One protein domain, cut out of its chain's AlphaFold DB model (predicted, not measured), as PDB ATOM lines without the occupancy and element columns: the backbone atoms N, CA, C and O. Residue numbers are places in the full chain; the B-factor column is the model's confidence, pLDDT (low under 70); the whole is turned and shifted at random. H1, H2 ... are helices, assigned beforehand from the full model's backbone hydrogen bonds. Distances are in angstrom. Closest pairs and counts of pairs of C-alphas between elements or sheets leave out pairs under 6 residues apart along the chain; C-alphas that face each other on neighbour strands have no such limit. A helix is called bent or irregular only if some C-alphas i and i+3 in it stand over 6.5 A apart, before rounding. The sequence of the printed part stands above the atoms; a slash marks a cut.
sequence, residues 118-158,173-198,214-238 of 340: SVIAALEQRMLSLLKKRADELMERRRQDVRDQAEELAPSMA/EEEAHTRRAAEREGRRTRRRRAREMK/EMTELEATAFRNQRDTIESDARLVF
ATOM      1  N   SER A 118      48.285 -28.520  12.902       96.50
ATOM      2  CA  SER A 118      47.714 -27.197  13.175       96.50
ATOM      3  C   SER A 118      48.026 -26.189  12.056       96.50
ATOM      4  O   SER A 118      47.150 -25.434  11.626       96.50
ATOM      5  N   VAL A 119      49.248 -26.239  11.518       98.06
ATOM      6  CA  VAL A 119      49.704 -25.400  10.402       98.06
ATOM      7  C   VAL A 119      48.980 -25.774   9.109       98.06
ATOM      8  O   VAL A 119      48.500 -24.889   8.399       98.06
ATOM      9  N   ILE A 120      48.834 -27.073   8.823       97.94
ATOM     10  CA  ILE A 120      48.085 -27.576   7.660       97.94
ATOM     11  C   ILE A 120      46.631 -27.099   7.725       97.94
ATOM     12  O   ILE A 120      46.135 -26.524   6.757       97.94
ATOM     13  N   ALA A 121      45.972 -27.244   8.879       96.88
ATOM     14  CA  ALA A 121      44.600 -26.775   9.069       96.88
ATOM     15  C   ALA A 121      44.472 -25.256   8.848       96.88
ATOM     16  O   ALA A 121      43.527 -24.796   8.210       96.88
ATOM     17  N   ALA A 122      45.436 -24.459   9.318       98.06
ATOM     18  CA  ALA A 122      45.440 -23.016   9.084       98.06
ATOM     19  C   ALA A 122      45.596 -22.660   7.592       98.06
ATOM     20  O   ALA A 122      44.936 -21.737   7.103       98.06
ATOM     21  N   LEU A 123      46.435 -23.390   6.850       98.38
ATOM     22  CA  LEU A 123      46.598 -23.210   5.405       98.38
ATOM     23  C   LEU A 123      45.326 -23.570   4.634       98.38
ATOM     24  O   LEU A 123      44.915 -22.814   3.752       98.38
ATOM     25  N   GLU A 124      44.664 -24.666   4.995       96.94
ATOM     26  CA  GLU A 124      43.377 -25.047   4.409       96.94
ATOM     27  C   GLU A 124      42.313 -23.987   4.667       96.94
ATOM     28  O   GLU A 124      41.639 -23.561   3.733       96.94
ATOM     29  N   GLN A 125      42.200 -23.486   5.901       97.62
ATOM     30  CA  GLN A 125      41.254 -22.415   6.218       97.62
ATOM     31  C   GLN A 125      41.538 -21.144   5.412       97.62
ATOM     32  O   GLN A 125      40.600 -20.498   4.938       97.62
ATOM     33  N   ARG A 126      42.813 -20.796   5.192       97.94
ATOM     34  CA  ARG A 126      43.196 -19.680   4.310       97.94
ATOM     35  C   ARG A 126      42.766 -19.930   2.865       97.94
ATOM     36  O   ARG A 126      42.203 -19.025   2.249       97.94
ATOM     37  N   MET A 127      42.986 -21.133   2.333       97.25
ATOM     38  CA  MET A 127      42.610 -21.476   0.958       97.25
ATOM     39  C   MET A 127      41.088 -21.513   0.771       97.25
ATOM     40  O   MET A 127      40.564 -20.915  -0.170       97.25
ATOM     41  N   LEU A 128      40.362 -22.133   1.701       95.62
ATOM     42  CA  LEU A 128      38.900 -22.153   1.720       95.62
ATOM     43  C   LEU A 128      38.325 -20.741   1.830       95.62
ATOM     44  O   LEU A 128      37.407 -20.397   1.091       95.62
ATOM     45  N   SER A 129      38.891 -19.895   2.695       97.38
ATOM     46  CA  SER A 129      38.472 -18.494   2.827       97.38
ATOM     47  C   SER A 129      38.702 -17.705   1.538       97.38
ATOM     48  O   SER A 129      37.847 -16.912   1.147       97.38
ATOM     49  N   LEU A 130      39.823 -17.943   0.852       96.44
ATOM     50  CA  LEU A 130      40.133 -17.324  -0.435       96.44
ATOM     51  C   LEU A 130      39.127 -17.740  -1.523       96.44
ATOM     52  O   LEU A 130      38.603 -16.888  -2.244       96.44
ATOM     53  N   LEU A 131      38.821 -19.036  -1.621       94.19
ATOM     54  CA  LEU A 131      37.822 -19.559  -2.557       94.19
ATOM     55  C   LEU A 131      36.414 -19.049  -2.237       94.19
ATOM     56  O   LEU A 131      35.699 -18.622  -3.142       94.19
ATOM     57  N   LYS A 132      36.036 -19.040  -0.955       95.25
ATOM     58  CA  LYS A 132      34.746 -18.532  -0.484       95.25
ATOM     59  C   LYS A 132      34.579 -17.054  -0.804       95.25
ATOM     60  O   LYS A 132      33.577 -16.685  -1.400       95.25
ATOM     61  N   LYS A 133      35.576 -16.225  -0.482       95.06
ATOM     62  CA  LYS A 133      35.558 -14.792  -0.800       95.06
ATOM     63  C   LYS A 133      35.317 -14.566  -2.293       95.06
ATOM     64  O   LYS A 133      34.446 -13.785  -2.658       95.06
ATOM     65  N   ARG A 134      36.034 -15.303  -3.146       92.25
ATOM     66  CA  ARG A 134      35.846 -15.242  -4.600       92.25
ATOM     67  C   ARG A 134      34.428 -15.644  -5.017       92.25
ATOM     68  O   ARG A 134      33.837 -14.992  -5.875       92.25
ATOM     69  N   ALA A 135      33.885 -16.715  -4.444       91.81
ATOM     70  CA  ALA A 135      32.526 -17.156  -4.736       91.81
ATOM     71  C   ALA A 135      31.482 -16.110  -4.302       91.81
ATOM     72  O   ALA A 135      30.584 -15.790  -5.080       91.81
ATOM     73  N   ASP A 136      31.628 -15.541  -3.104       93.62
ATOM     74  CA  ASP A 136      30.733 -14.521  -2.553       93.62
ATOM     75  C   ASP A 136      30.749 -13.236  -3.398       93.62
ATOM     76  O   ASP A 136      29.688 -12.706  -3.730       93.62
ATOM     77  N   GLU A 137      31.931 -12.777  -3.826       91.56
ATOM     78  CA  GLU A 137      32.087 -11.619  -4.719       91.56
ATOM     79  C   GLU A 137      31.375 -11.836  -6.065       91.56
ATOM     80  O   GLU A 137      30.634 -10.965  -6.531       91.56
ATOM     81  N   LEU A 138      31.531 -13.019  -6.671       89.56
ATOM     82  CA  LEU A 138      30.847 -13.368  -7.919       89.56
ATOM     83  C   LEU A 138      29.325 -13.462  -7.740       89.56
ATOM     84  O   LEU A 138      28.572 -12.974  -8.586       89.56
ATOM     85  N   MET A 139      28.861 -14.067  -6.643       91.50
ATOM     86  CA  MET A 139      27.434 -14.181  -6.340       91.50
ATOM     87  C   MET A 139      26.790 -12.816  -6.103       91.50
ATOM     88  O   MET A 139      25.719 -12.553  -6.656       91.50
ATOM     89  N   GLU A 140      27.421 -11.940  -5.320       91.69
ATOM     90  CA  GLU A 140      26.870 -10.615  -5.033       91.69
ATOM     91  C   GLU A 140      26.870  -9.735  -6.280       91.69
ATOM     92  O   GLU A 140      25.866  -9.081  -6.570       91.69
ATOM     93  N   ARG A 141      27.929  -9.796  -7.098       89.31
ATOM     94  CA  ARG A 141      27.950  -9.107  -8.392       89.31
ATOM     95  C   ARG A 141      26.821  -9.583  -9.301       89.31
ATOM     96  O   ARG A 141      26.115  -8.758  -9.873       89.31
ATOM     97  N   ARG A 142      26.597 -10.899  -9.394       88.50
ATOM     98  CA  ARG A 142      25.505 -11.470 -10.197       88.50
ATOM     99  C   ARG A 142      24.136 -11.021  -9.687       88.50
ATOM    100  O   ARG A 142      23.287 -10.628 -10.484       88.50
ATOM    101  N   ARG A 143      23.914 -11.044  -8.369       90.62
ATOM    102  CA  ARG A 143      22.679 -10.532  -7.748       90.62
ATOM    103  C   ARG A 143      22.472  -9.059  -8.068       90.62
ATOM    104  O   ARG A 143      21.356  -8.654  -8.385       90.62
ATOM    105  N   GLN A 144      23.538  -8.268  -8.010       89.44
ATOM    106  CA  GLN A 144      23.476  -6.855  -8.338       89.44
ATOM    107  C   GLN A 144      23.155  -6.612  -9.812       89.44
ATOM    108  O   GLN A 144      22.293  -5.794 -10.106       89.44
ATOM    109  N   ASP A 145      23.786  -7.351 -10.720       87.94
ATOM    110  CA  ASP A 145      23.539  -7.234 -12.154       87.94
ATOM    111  C   ASP A 145      22.099  -7.604 -12.525       87.94
ATOM    112  O   ASP A 145      21.484  -6.914 -13.335       87.94
ATOM    113  N   VAL A 146      21.532  -8.637 -11.895       88.19
ATOM    114  CA  VAL A 146      20.120  -9.010 -12.078       88.19
ATOM    115  C   VAL A 146      19.179  -7.931 -11.529       88.19
ATOM    116  O   VAL A 146      18.188  -7.612 -12.184       88.19
ATOM    117  N   ARG A 147      19.481  -7.348 -10.359       90.06
ATOM    118  CA  ARG A 147      18.696  -6.238  -9.788       90.06
ATOM    119  C   ARG A 147      18.703  -5.017 -10.709       90.06
ATOM    120  O   ARG A 147      17.631  -4.538 -11.060       90.06
ATOM    121  N   ASP A 148      19.885  -4.583 -11.145       88.62
ATOM    122  CA  ASP A 148      20.047  -3.439 -12.049       88.62
ATOM    123  C   ASP A 148      19.271  -3.668 -13.360       88.62
ATOM    124  O   ASP A 148      18.497  -2.817 -13.787       88.62
ATOM    125  N   GLN A 149      19.394  -4.854 -13.973       86.12
ATOM    126  CA  GLN A 149      18.655  -5.187 -15.199       86.12
ATOM    127  C   GLN A 149      17.135  -5.213 -14.995       86.12
ATOM    128  O   GLN A 149      16.389  -4.755 -15.861       86.12
ATOM    129  N   ALA A 150      16.650  -5.746 -13.871       87.62
ATOM    130  CA  ALA A 150      15.222  -5.760 -13.565       87.62
ATOM    131  C   ALA A 150      14.668  -4.334 -13.404       87.62
ATOM    132  O   ALA A 150      13.584  -4.032 -13.904       87.62
ATOM    133  N   GLU A 151      15.424  -3.449 -12.754       85.38
ATOM    134  CA  GLU A 151      15.079  -2.036 -12.599       85.38
ATOM    135  C   GLU A 151      15.148  -1.260 -13.916       85.38
ATOM    136  O   GLU A 151      14.299  -0.407 -14.137       85.38
ATOM    137  N   GLU A 152      16.101  -1.555 -14.806       83.44
ATOM    138  CA  GLU A 152      16.176  -0.971 -16.155       83.44
ATOM    139  C   GLU A 152      14.943  -1.353 -17.005       83.44
ATOM    140  O   GLU A 152      14.432  -0.538 -17.779       83.44
ATOM    141  N   LEU A 153      14.418  -2.573 -16.834       82.25
ATOM    142  CA  LEU A 153      13.237  -3.079 -17.547       82.25
ATOM    143  C   LEU A 153      11.901  -2.631 -16.920       82.25
ATOM    144  O   LEU A 153      10.903  -2.490 -17.632       82.25
ATOM    145  N   ALA A 154      11.858  -2.379 -15.609       77.62
ATOM    146  CA  ALA A 154      10.649  -1.987 -14.880       77.62
ATOM    147  C   ALA A 154       9.945  -0.711 -15.414       77.62
ATOM    148  O   ALA A 154       8.726  -0.759 -15.623       77.62
ATOM    149  N   PRO A 155      10.627   0.418 -15.709       61.22
ATOM    150  CA  PRO A 155       9.981   1.599 -16.276       61.22
ATOM    151  C   PRO A 155       9.529   1.374 -17.724       61.22
ATOM    152  O   PRO A 155       8.540   1.975 -18.134       61.22
ATOM    153  N   SER A 156      10.144   0.454 -18.478       53.72
ATOM    154  CA  SER A 156       9.649   0.072 -19.810       53.72
ATOM    155  C   SER A 156       8.297  -0.659 -19.756       53.72
ATOM    156  O   SER A 156       7.563  -0.644 -20.744       53.72
ATOM    157  N   MET A 157       7.950  -1.282 -18.624       50.09
ATOM    158  CA  MET A 157       6.670  -1.974 -18.406       50.09
ATOM    159  C   MET A 157       5.623  -1.081 -17.709       50.09
ATOM    160  O   MET A 157       4.432  -1.207 -17.992       50.09
ATOM    161  N   ALA A 158       6.046  -0.152 -16.841       50.34
ATOM    162  CA  ALA A 158       5.164   0.739 -16.072       50.34
ATOM    163  C   ALA A 158       4.888   2.112 -16.727       50.34
ATOM    164  O   ALA A 158       3.911   2.775 -16.370       50.34
ATOM    165  N   GLU A 173      24.392   7.418  -6.493       83.81
ATOM    166  CA  GLU A 173      23.764   6.134  -6.837       83.81
ATOM    167  C   GLU A 173      23.589   5.961  -8.349       83.81
ATOM    168  O   GLU A 173      23.786   4.865  -8.876       83.81
ATOM    169  N   GLU A 174      23.243   7.034  -9.060       83.88
ATOM    170  CA  GLU A 174      23.077   7.019 -10.516       83.88
ATOM    171  C   GLU A 174      24.426   6.859 -11.243       83.88
ATOM    172  O   GLU A 174      24.563   6.039 -12.159       83.88
ATOM    173  N   GLU A 175      25.470   7.552 -10.779       87.06
ATOM    174  CA  GLU A 175      26.848   7.374 -11.255       87.06
ATOM    175  C   GLU A 175      27.382   5.955 -10.951       87.06
ATOM    176  O   GLU A 175      28.052   5.335 -11.783       87.06
ATOM    177  N   ALA A 176      27.054   5.382  -9.789       86.88
ATOM    178  CA  ALA A 176      27.418   4.004  -9.461       86.88
ATOM    179  C   ALA A 176      26.686   2.976 -10.339       86.88
ATOM    180  O   ALA A 176      27.310   2.023 -10.814       86.88
ATOM    181  N   HIS A 177      25.393   3.183 -10.592       85.88
ATOM    182  CA  HIS A 177      24.585   2.329 -11.459       85.88
ATOM    183  C   HIS A 177      25.104   2.334 -12.905       85.88
ATOM    184  O   HIS A 177      25.336   1.276 -13.492       85.88
ATOM    185  N   THR A 178      25.361   3.517 -13.470       87.44
ATOM    186  CA  THR A 178      25.905   3.658 -14.835       87.44
ATOM    187  C   THR A 178      27.281   3.005 -14.982       87.44
ATOM    188  O   THR A 178      27.529   2.318 -15.975       87.44
ATOM    189  N   ARG A 179      28.157   3.124 -13.973       88.69
ATOM    190  CA  ARG A 179      29.456   2.431 -13.942       88.69
ATOM    191  C   ARG A 179      29.305   0.907 -13.972       88.69
ATOM    192  O   ARG A 179      29.967   0.262 -14.784       88.69
ATOM    193  N   ARG A 180      28.423   0.328 -13.145       88.69
ATOM    194  CA  ARG A 180      28.162  -1.128 -13.149       88.69
ATOM    195  C   ARG A 180      27.580  -1.603 -14.479       88.69
ATOM    196  O   ARG A 180      27.996  -2.642 -14.989       88.69
ATOM    197  N   ALA A 181      26.674  -0.825 -15.076       87.75
ATOM    198  CA  ALA A 181      26.109  -1.130 -16.387       87.75
ATOM    199  C   ALA A 181      27.174  -1.151 -17.494       87.75
ATOM    200  O   ALA A 181      27.219  -2.091 -18.293       87.75
ATOM    201  N   ALA A 182      28.084  -0.172 -17.500       89.50
ATOM    202  CA  ALA A 182      29.208  -0.139 -18.431       89.50
ATOM    203  C   ALA A 182      30.172  -1.322 -18.227       89.50
ATOM    204  O   ALA A 182      30.616  -1.936 -19.197       89.50
ATOM    205  N   GLU A 183      30.474  -1.683 -16.976       88.19
ATOM    206  CA  GLU A 183      31.348  -2.814 -16.648       88.19
ATOM    207  C   GLU A 183      30.764  -4.151 -17.133       88.19
ATOM    208  O   GLU A 183      31.453  -4.948 -17.779       88.19
ATOM    209  N   ARG A 184      29.464  -4.359 -16.895       87.06
ATOM    210  CA  ARG A 184      28.694  -5.512 -17.374       87.06
ATOM    211  C   ARG A 184      28.683  -5.601 -18.897       87.06
ATOM    212  O   ARG A 184      28.911  -6.676 -19.455       87.06
ATOM    213  N   GLU A 185      28.463  -4.485 -19.588       87.75
ATOM    214  CA  GLU A 185      28.524  -4.446 -21.053       87.75
ATOM    215  C   GLU A 185      29.942  -4.714 -21.576       87.75
ATOM    216  O   GLU A 185      30.128  -5.425 -22.570       87.75
ATOM    217  N   GLY A 186      30.958  -4.237 -20.855       87.56
ATOM    218  CA  GLY A 186      32.359  -4.552 -21.107       87.56
ATOM    219  C   GLY A 186      32.651  -6.054 -21.025       87.56
ATOM    220  O   GLY A 186      33.320  -6.586 -21.917       87.56
ATOM    221  N   ARG A 187      32.124  -6.755 -20.009       85.81
ATOM    222  CA  ARG A 187      32.190  -8.230 -19.894       85.81
ATOM    223  C   ARG A 187      31.519  -8.912 -21.089       85.81
ATOM    224  O   ARG A 187      32.148  -9.686 -21.812       85.81
ATOM    225  N   ARG A 188      30.269  -8.546 -21.401       83.81
ATOM    226  CA  ARG A 188      29.527  -9.097 -22.558       83.81
ATOM    227  C   ARG A 188      30.274  -8.915 -23.884       83.81
ATOM    228  O   ARG A 188      30.341  -9.850 -24.690       83.81
ATOM    229  N   THR A 189      30.871  -7.744 -24.090       85.31
ATOM    230  CA  THR A 189      31.660  -7.426 -25.285       85.31
ATOM    231  C   THR A 189      32.922  -8.282 -25.373       85.31
ATOM    232  O   THR A 189      33.198  -8.841 -26.437       85.31
ATOM    233  N   ARG A 190      33.665  -8.454 -24.269       84.56
ATOM    234  CA  ARG A 190      34.838  -9.347 -24.220       84.56
ATOM    235  C   ARG A 190      34.465 -10.784 -24.580       84.56
ATOM    236  O   ARG A 190      35.107 -11.364 -25.454       84.56
ATOM    237  N   ARG A 191      33.367 -11.313 -24.023       80.75
ATOM    238  CA  ARG A 191      32.839 -12.644 -24.381       80.75
ATOM    239  C   ARG A 191      32.506 -12.765 -25.857       80.75
ATOM    240  O   ARG A 191      32.776 -13.794 -26.472       80.75
ATOM    241  N   ARG A 192      31.866 -11.747 -26.443       80.56
ATOM    242  CA  ARG A 192      31.534 -11.736 -27.878       80.56
ATOM    243  C   ARG A 192      32.805 -11.803 -28.731       80.56
ATOM    244  O   ARG A 192      32.917 -12.711 -29.547       80.56
ATOM    245  N   ARG A 193      33.792 -10.951 -28.447       83.50
ATOM    246  CA  ARG A 193      35.078 -10.926 -29.164       83.50
ATOM    247  C   ARG A 193      35.865 -12.230 -29.027       83.50
ATOM    248  O   ARG A 193      36.373 -12.738 -30.018       83.50
ATOM    249  N   ALA A 194      35.937 -12.807 -27.825       81.50
ATOM    250  CA  ALA A 194      36.633 -14.076 -27.602       81.50
ATOM    251  C   ALA A 194      36.002 -15.237 -28.396       81.50
ATOM    252  O   ALA A 194      36.717 -16.100 -28.904       81.50
ATOM    253  N   ARG A 195      34.669 -15.241 -28.541       79.31
ATOM    254  CA  ARG A 195      33.942 -16.208 -29.381       79.31
ATOM    255  C   ARG A 195      34.216 -15.992 -30.867       79.31
ATOM    256  O   ARG A 195      34.498 -16.963 -31.555       79.31
ATOM    257  N   GLU A 196      34.181 -14.746 -31.337       80.31
ATOM    258  CA  GLU A 196      34.515 -14.393 -32.727       80.31
ATOM    259  C   GLU A 196      35.951 -14.815 -33.080       80.31
ATOM    260  O   GLU A 196      36.170 -15.412 -34.129       80.31
ATOM    261  N   MET A 197      36.912 -14.613 -32.171       76.75
ATOM    262  CA  MET A 197      38.311 -15.024 -32.355       76.75
ATOM    263  C   MET A 197      38.521 -16.548 -32.338       76.75
ATOM    264  O   MET A 197      39.414 -17.042 -33.021       76.75
ATOM    265  N   LYS A 198      37.725 -17.308 -31.570       71.69
ATOM    266  CA  LYS A 198      37.783 -18.785 -31.530       71.69
ATOM    267  C   LYS A 198      36.954 -19.464 -32.628       71.69
ATOM    268  O   LYS A 198      37.035 -20.685 -32.774       71.69
ATOM    269  N   GLU A 214      33.337 -14.013 -15.065       74.75
ATOM    270  CA  GLU A 214      34.532 -13.298 -15.518       74.75
ATOM    271  C   GLU A 214      35.048 -12.350 -14.441       74.75
ATOM    272  O   GLU A 214      34.333 -11.449 -14.008       74.75
ATOM    273  N   MET A 215      36.299 -12.502 -14.032       75.94
ATOM    274  CA  MET A 215      36.936 -11.565 -13.110       75.94
ATOM    275  C   MET A 215      37.698 -10.494 -13.881       75.94
ATOM    276  O   MET A 215      38.155 -10.717 -15.006       75.94
ATOM    277  N   THR A 216      37.859  -9.328 -13.268       83.62
ATOM    278  CA  THR A 216      38.811  -8.337 -13.766       83.62
ATOM    279  C   THR A 216      40.236  -8.894 -13.681       83.62
ATOM    280  O   THR A 216      40.538  -9.774 -12.872       83.62
ATOM    281  N   GLU A 217      41.146  -8.383 -14.513       85.75
ATOM    282  CA  GLU A 217      42.553  -8.798 -14.457       85.75
ATOM    283  C   GLU A 217      43.172  -8.495 -13.089       85.75
ATOM    284  O   GLU A 217      43.932  -9.310 -12.570       85.75
ATOM    285  N   LEU A 218      42.777  -7.377 -12.473       88.50
ATOM    286  CA  LEU A 218      43.211  -6.990 -11.136       88.50
ATOM    287  C   LEU A 218      42.790  -8.034 -10.086       88.50
ATOM    288  O   LEU A 218      43.648  -8.561  -9.381       88.50
ATOM    289  N   GLU A 219      41.508  -8.403 -10.025       89.81
ATOM    290  CA  GLU A 219      41.008  -9.442  -9.105       89.81
ATOM    291  C   GLU A 219      41.686 -10.793  -9.356       89.81
ATOM    292  O   GLU A 219      42.111 -11.473  -8.422       89.81
ATOM    293  N   ALA A 220      41.862 -11.163 -10.628       90.12
ATOM    294  CA  ALA A 220      42.526 -12.404 -10.997       90.12
ATOM    295  C   ALA A 220      44.004 -12.422 -10.568       90.12
ATOM    296  O   ALA A 220      44.489 -13.457 -10.111       90.12
ATOM    297  N   THR A 221      44.723 -11.298 -10.690       94.50
ATOM    298  CA  THR A 221      46.104 -11.176 -10.188       94.50
ATOM    299  C   THR A 221      46.165 -11.243  -8.667       94.50
ATOM    300  O   THR A 221      46.985 -11.988  -8.137       94.50
ATOM    301  N   ALA A 222      45.271 -10.550  -7.956       94.94
ATOM    302  CA  ALA A 222      45.229 -10.572  -6.498       94.94
ATOM    303  C   ALA A 222      44.949 -11.984  -5.956       94.94
ATOM    304  O   ALA A 222      45.648 -12.444  -5.053       94.94
ATOM    305  N   PHE A 223      43.988 -12.697  -6.555       94.62
ATOM    306  CA  PHE A 223      43.689 -14.089  -6.213       94.62
ATOM    307  C   PHE A 223      44.899 -15.002  -6.440       94.62
ATOM    308  O   PHE A 223      45.241 -15.788  -5.559       94.62
ATOM    309  N   ARG A 224      45.574 -14.886  -7.597       94.69
ATOM    310  CA  ARG A 224      46.788 -15.667  -7.883       94.69
ATOM    311  C   ARG A 224      47.888 -15.383  -6.867       94.69
ATOM    312  O   ARG A 224      48.398 -16.327  -6.291       94.69
ATOM    313  N   ASN A 225      48.169 -14.119  -6.560       97.38
ATOM    314  CA  ASN A 225      49.206 -13.760  -5.590       97.38
ATOM    315  C   ASN A 225      48.924 -14.341  -4.193       97.38
ATOM    316  O   ASN A 225      49.830 -14.847  -3.532       97.38
ATOM    317  N   GLN A 226      47.666 -14.299  -3.739       97.62
ATOM    318  CA  GLN A 226      47.279 -14.890  -2.454       97.62
ATOM    319  C   GLN A 226      47.385 -16.417  -2.471       97.62
ATOM    320  O   GLN A 226      47.914 -16.998  -1.524       97.62
ATOM    321  N   ARG A 227      46.943 -17.063  -3.555       96.81
ATOM    322  CA  ARG A 227      47.100 -18.509  -3.749       96.81
ATOM    323  C   ARG A 227      48.574 -18.915  -3.766       96.81
ATOM    324  O   ARG A 227      48.939 -19.860  -3.080       96.81
ATOM    325  N   ASP A 228      49.416 -18.192  -4.496       97.75
ATOM    326  CA  ASP A 228      50.848 -18.480  -4.626       97.75
ATOM    327  C   ASP A 228      51.577 -18.277  -3.285       97.75
ATOM    328  O   ASP A 228      52.503 -19.015  -2.957       97.75
ATOM    329  N   THR A 229      51.108 -17.337  -2.454       98.19
ATOM    330  CA  THR A 229      51.583 -17.188  -1.068       98.19
ATOM    331  C   THR A 229      51.229 -18.420  -0.228       98.19
ATOM    332  O   THR A 229      52.095 -18.965   0.448       98.19
ATOM    333  N   ILE A 230      49.979 -18.901  -0.296       98.31
ATOM    334  CA  ILE A 230      49.553 -20.132   0.397       98.31
ATOM    335  C   ILE A 230      50.368 -21.337  -0.093       98.31
ATOM    336  O   ILE A 230      50.796 -22.153   0.718       98.31
ATOM    337  N   GLU A 231      50.615 -21.441  -1.400       97.69
ATOM    338  CA  GLU A 231      51.439 -22.501  -1.984       97.69
ATOM    339  C   GLU A 231      52.884 -22.457  -1.473       97.69
ATOM    340  O   GLU A 231      53.451 -23.495  -1.128       97.69
ATOM    341  N   SER A 232      53.481 -21.265  -1.409       98.00
ATOM    342  CA  SER A 232      54.829 -21.079  -0.872       98.00
ATOM    343  C   SER A 232      54.900 -21.499   0.596       98.00
ATOM    344  O   SER A 232      55.785 -22.269   0.961       98.00
ATOM    345  N   ASP A 233      53.947 -21.060   1.418       98.25
ATOM    346  CA  ASP A 233      53.881 -21.428   2.836       98.25
ATOM    347  C   ASP A 233      53.702 -22.947   3.008       98.25
ATOM    348  O   ASP A 233      54.367 -23.567   3.837       98.25
ATOM    349  N   ALA A 234      52.867 -23.576   2.172       98.06
ATOM    350  CA  ALA A 234      52.642 -25.020   2.176       98.06
ATOM    351  C   ALA A 234      53.918 -25.829   1.894       98.06
ATOM    352  O   ALA A 234      54.119 -26.894   2.479       98.06
ATOM    353  N   ARG A 235      54.814 -25.321   1.034       96.81
ATOM    354  CA  ARG A 235      56.116 -25.957   0.758       96.81
ATOM    355  C   ARG A 235      57.076 -25.886   1.947       96.81
ATOM    356  O   ARG A 235      57.984 -26.707   2.024       96.81
ATOM    357  N   LEU A 236      56.882 -24.935   2.861       97.69
ATOM    358  CA  LEU A 236      57.745 -24.747   4.029       97.69
ATOM    359  C   LEU A 236      57.326 -25.592   5.239       97.69
ATOM    360  O   LEU A 236      58.160 -25.802   6.116       97.69
ATOM    361  N   VAL A 237      56.091 -26.119   5.265       98.00
ATOM    362  CA  VAL A 237      55.512 -26.859   6.410       98.00
ATOM    363  C   VAL A 237      56.418 -27.980   6.924       98.00
ATOM    364  O   VAL A 237      56.525 -28.159   8.131       98.00
ATOM    365  N   PHE A 238      57.065 -28.713   6.017       97.81
ATOM    366  CA  PHE A 238      57.948 -29.839   6.338       97.81
ATOM    367  C   PHE A 238      59.399 -29.601   5.895       97.81
ATOM    368  O   PHE A 238      60.148 -30.550   5.693       97.81
TER     369      PHE A 238
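What this domain is: This is residues 118 to 158, 173 to 198 and 214 to 238 of the 340 residues of the protein "GCFC domain-containing protein" of Cryptotermes secundus (UniProt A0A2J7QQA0). One long helix, H1, makes the length of the model, with the shorter H3 lying alongside its first part, opposite ways, and H2 crossing it about perpendicular farther on. Residues 153 to 158 of H1 and residues 192 to 198 of H2 stick out, and H2 and H3 have no contact with each other. The printed part has 92 residues with three named helices, in the order H1, H2, H3, and no named strand; its class is all helix. It is only just extended, close to loose, with a radius of gyration of the C-alphas of 18.6 A, and spans 64 by 33 by 21 A.

How they stand to each other: Begin with H1, residues 118 to 158, whose residues 120 to 130 alone touch H3, residues 217 to 236. Look there at Leu 123 and Ile 230, whose C-alphas are the closest of the two helices at 6.6 A; the tilt is a shallow 14 degrees, opposite ways. Farther along, residues 145 to 148 of H1 alone touch H2, residues 173 to 198, which meets them with its residues 177 to 184 alone. Their closest C-alphas, those of Asp 148 and His 177, are 7.4 A apart, and their lines are about perpendicular at 76 degrees. H2 and H3 are apart. In H2 and H3 every O i to N i+4 pair is within hydrogen-bond range; in H1, 35 of 37 are.

Where its parts are: Find C-alpha 118 at (47.714, -27.197, 13.175); from there H1 runs 58.7 A to C-alpha 158 at (5.164, 0.739, -16.072). It is irregular, but only just: C-alphas 152 and 155 are 6.7 A apart. H2 runs 37.8 A from Glu 173 to Lys 198. H3 runs 28.8 A from Glu 217 to C-alpha 236 at (57.745, -24.747, 4.029).

The domain as a whole: The two C-alphas farthest apart, those of Ala 158 and Phe 238, are 65.0 A apart. Residues 159 to 172 are not printed, with 21.5 A between C-alphas 158 and 173; residues 199 to 213 are not printed either, with 17.2 A between C-alphas 198 and 214. Mean pLDDT of the printed part is 88.6, and residues 155 to 158 are under 70.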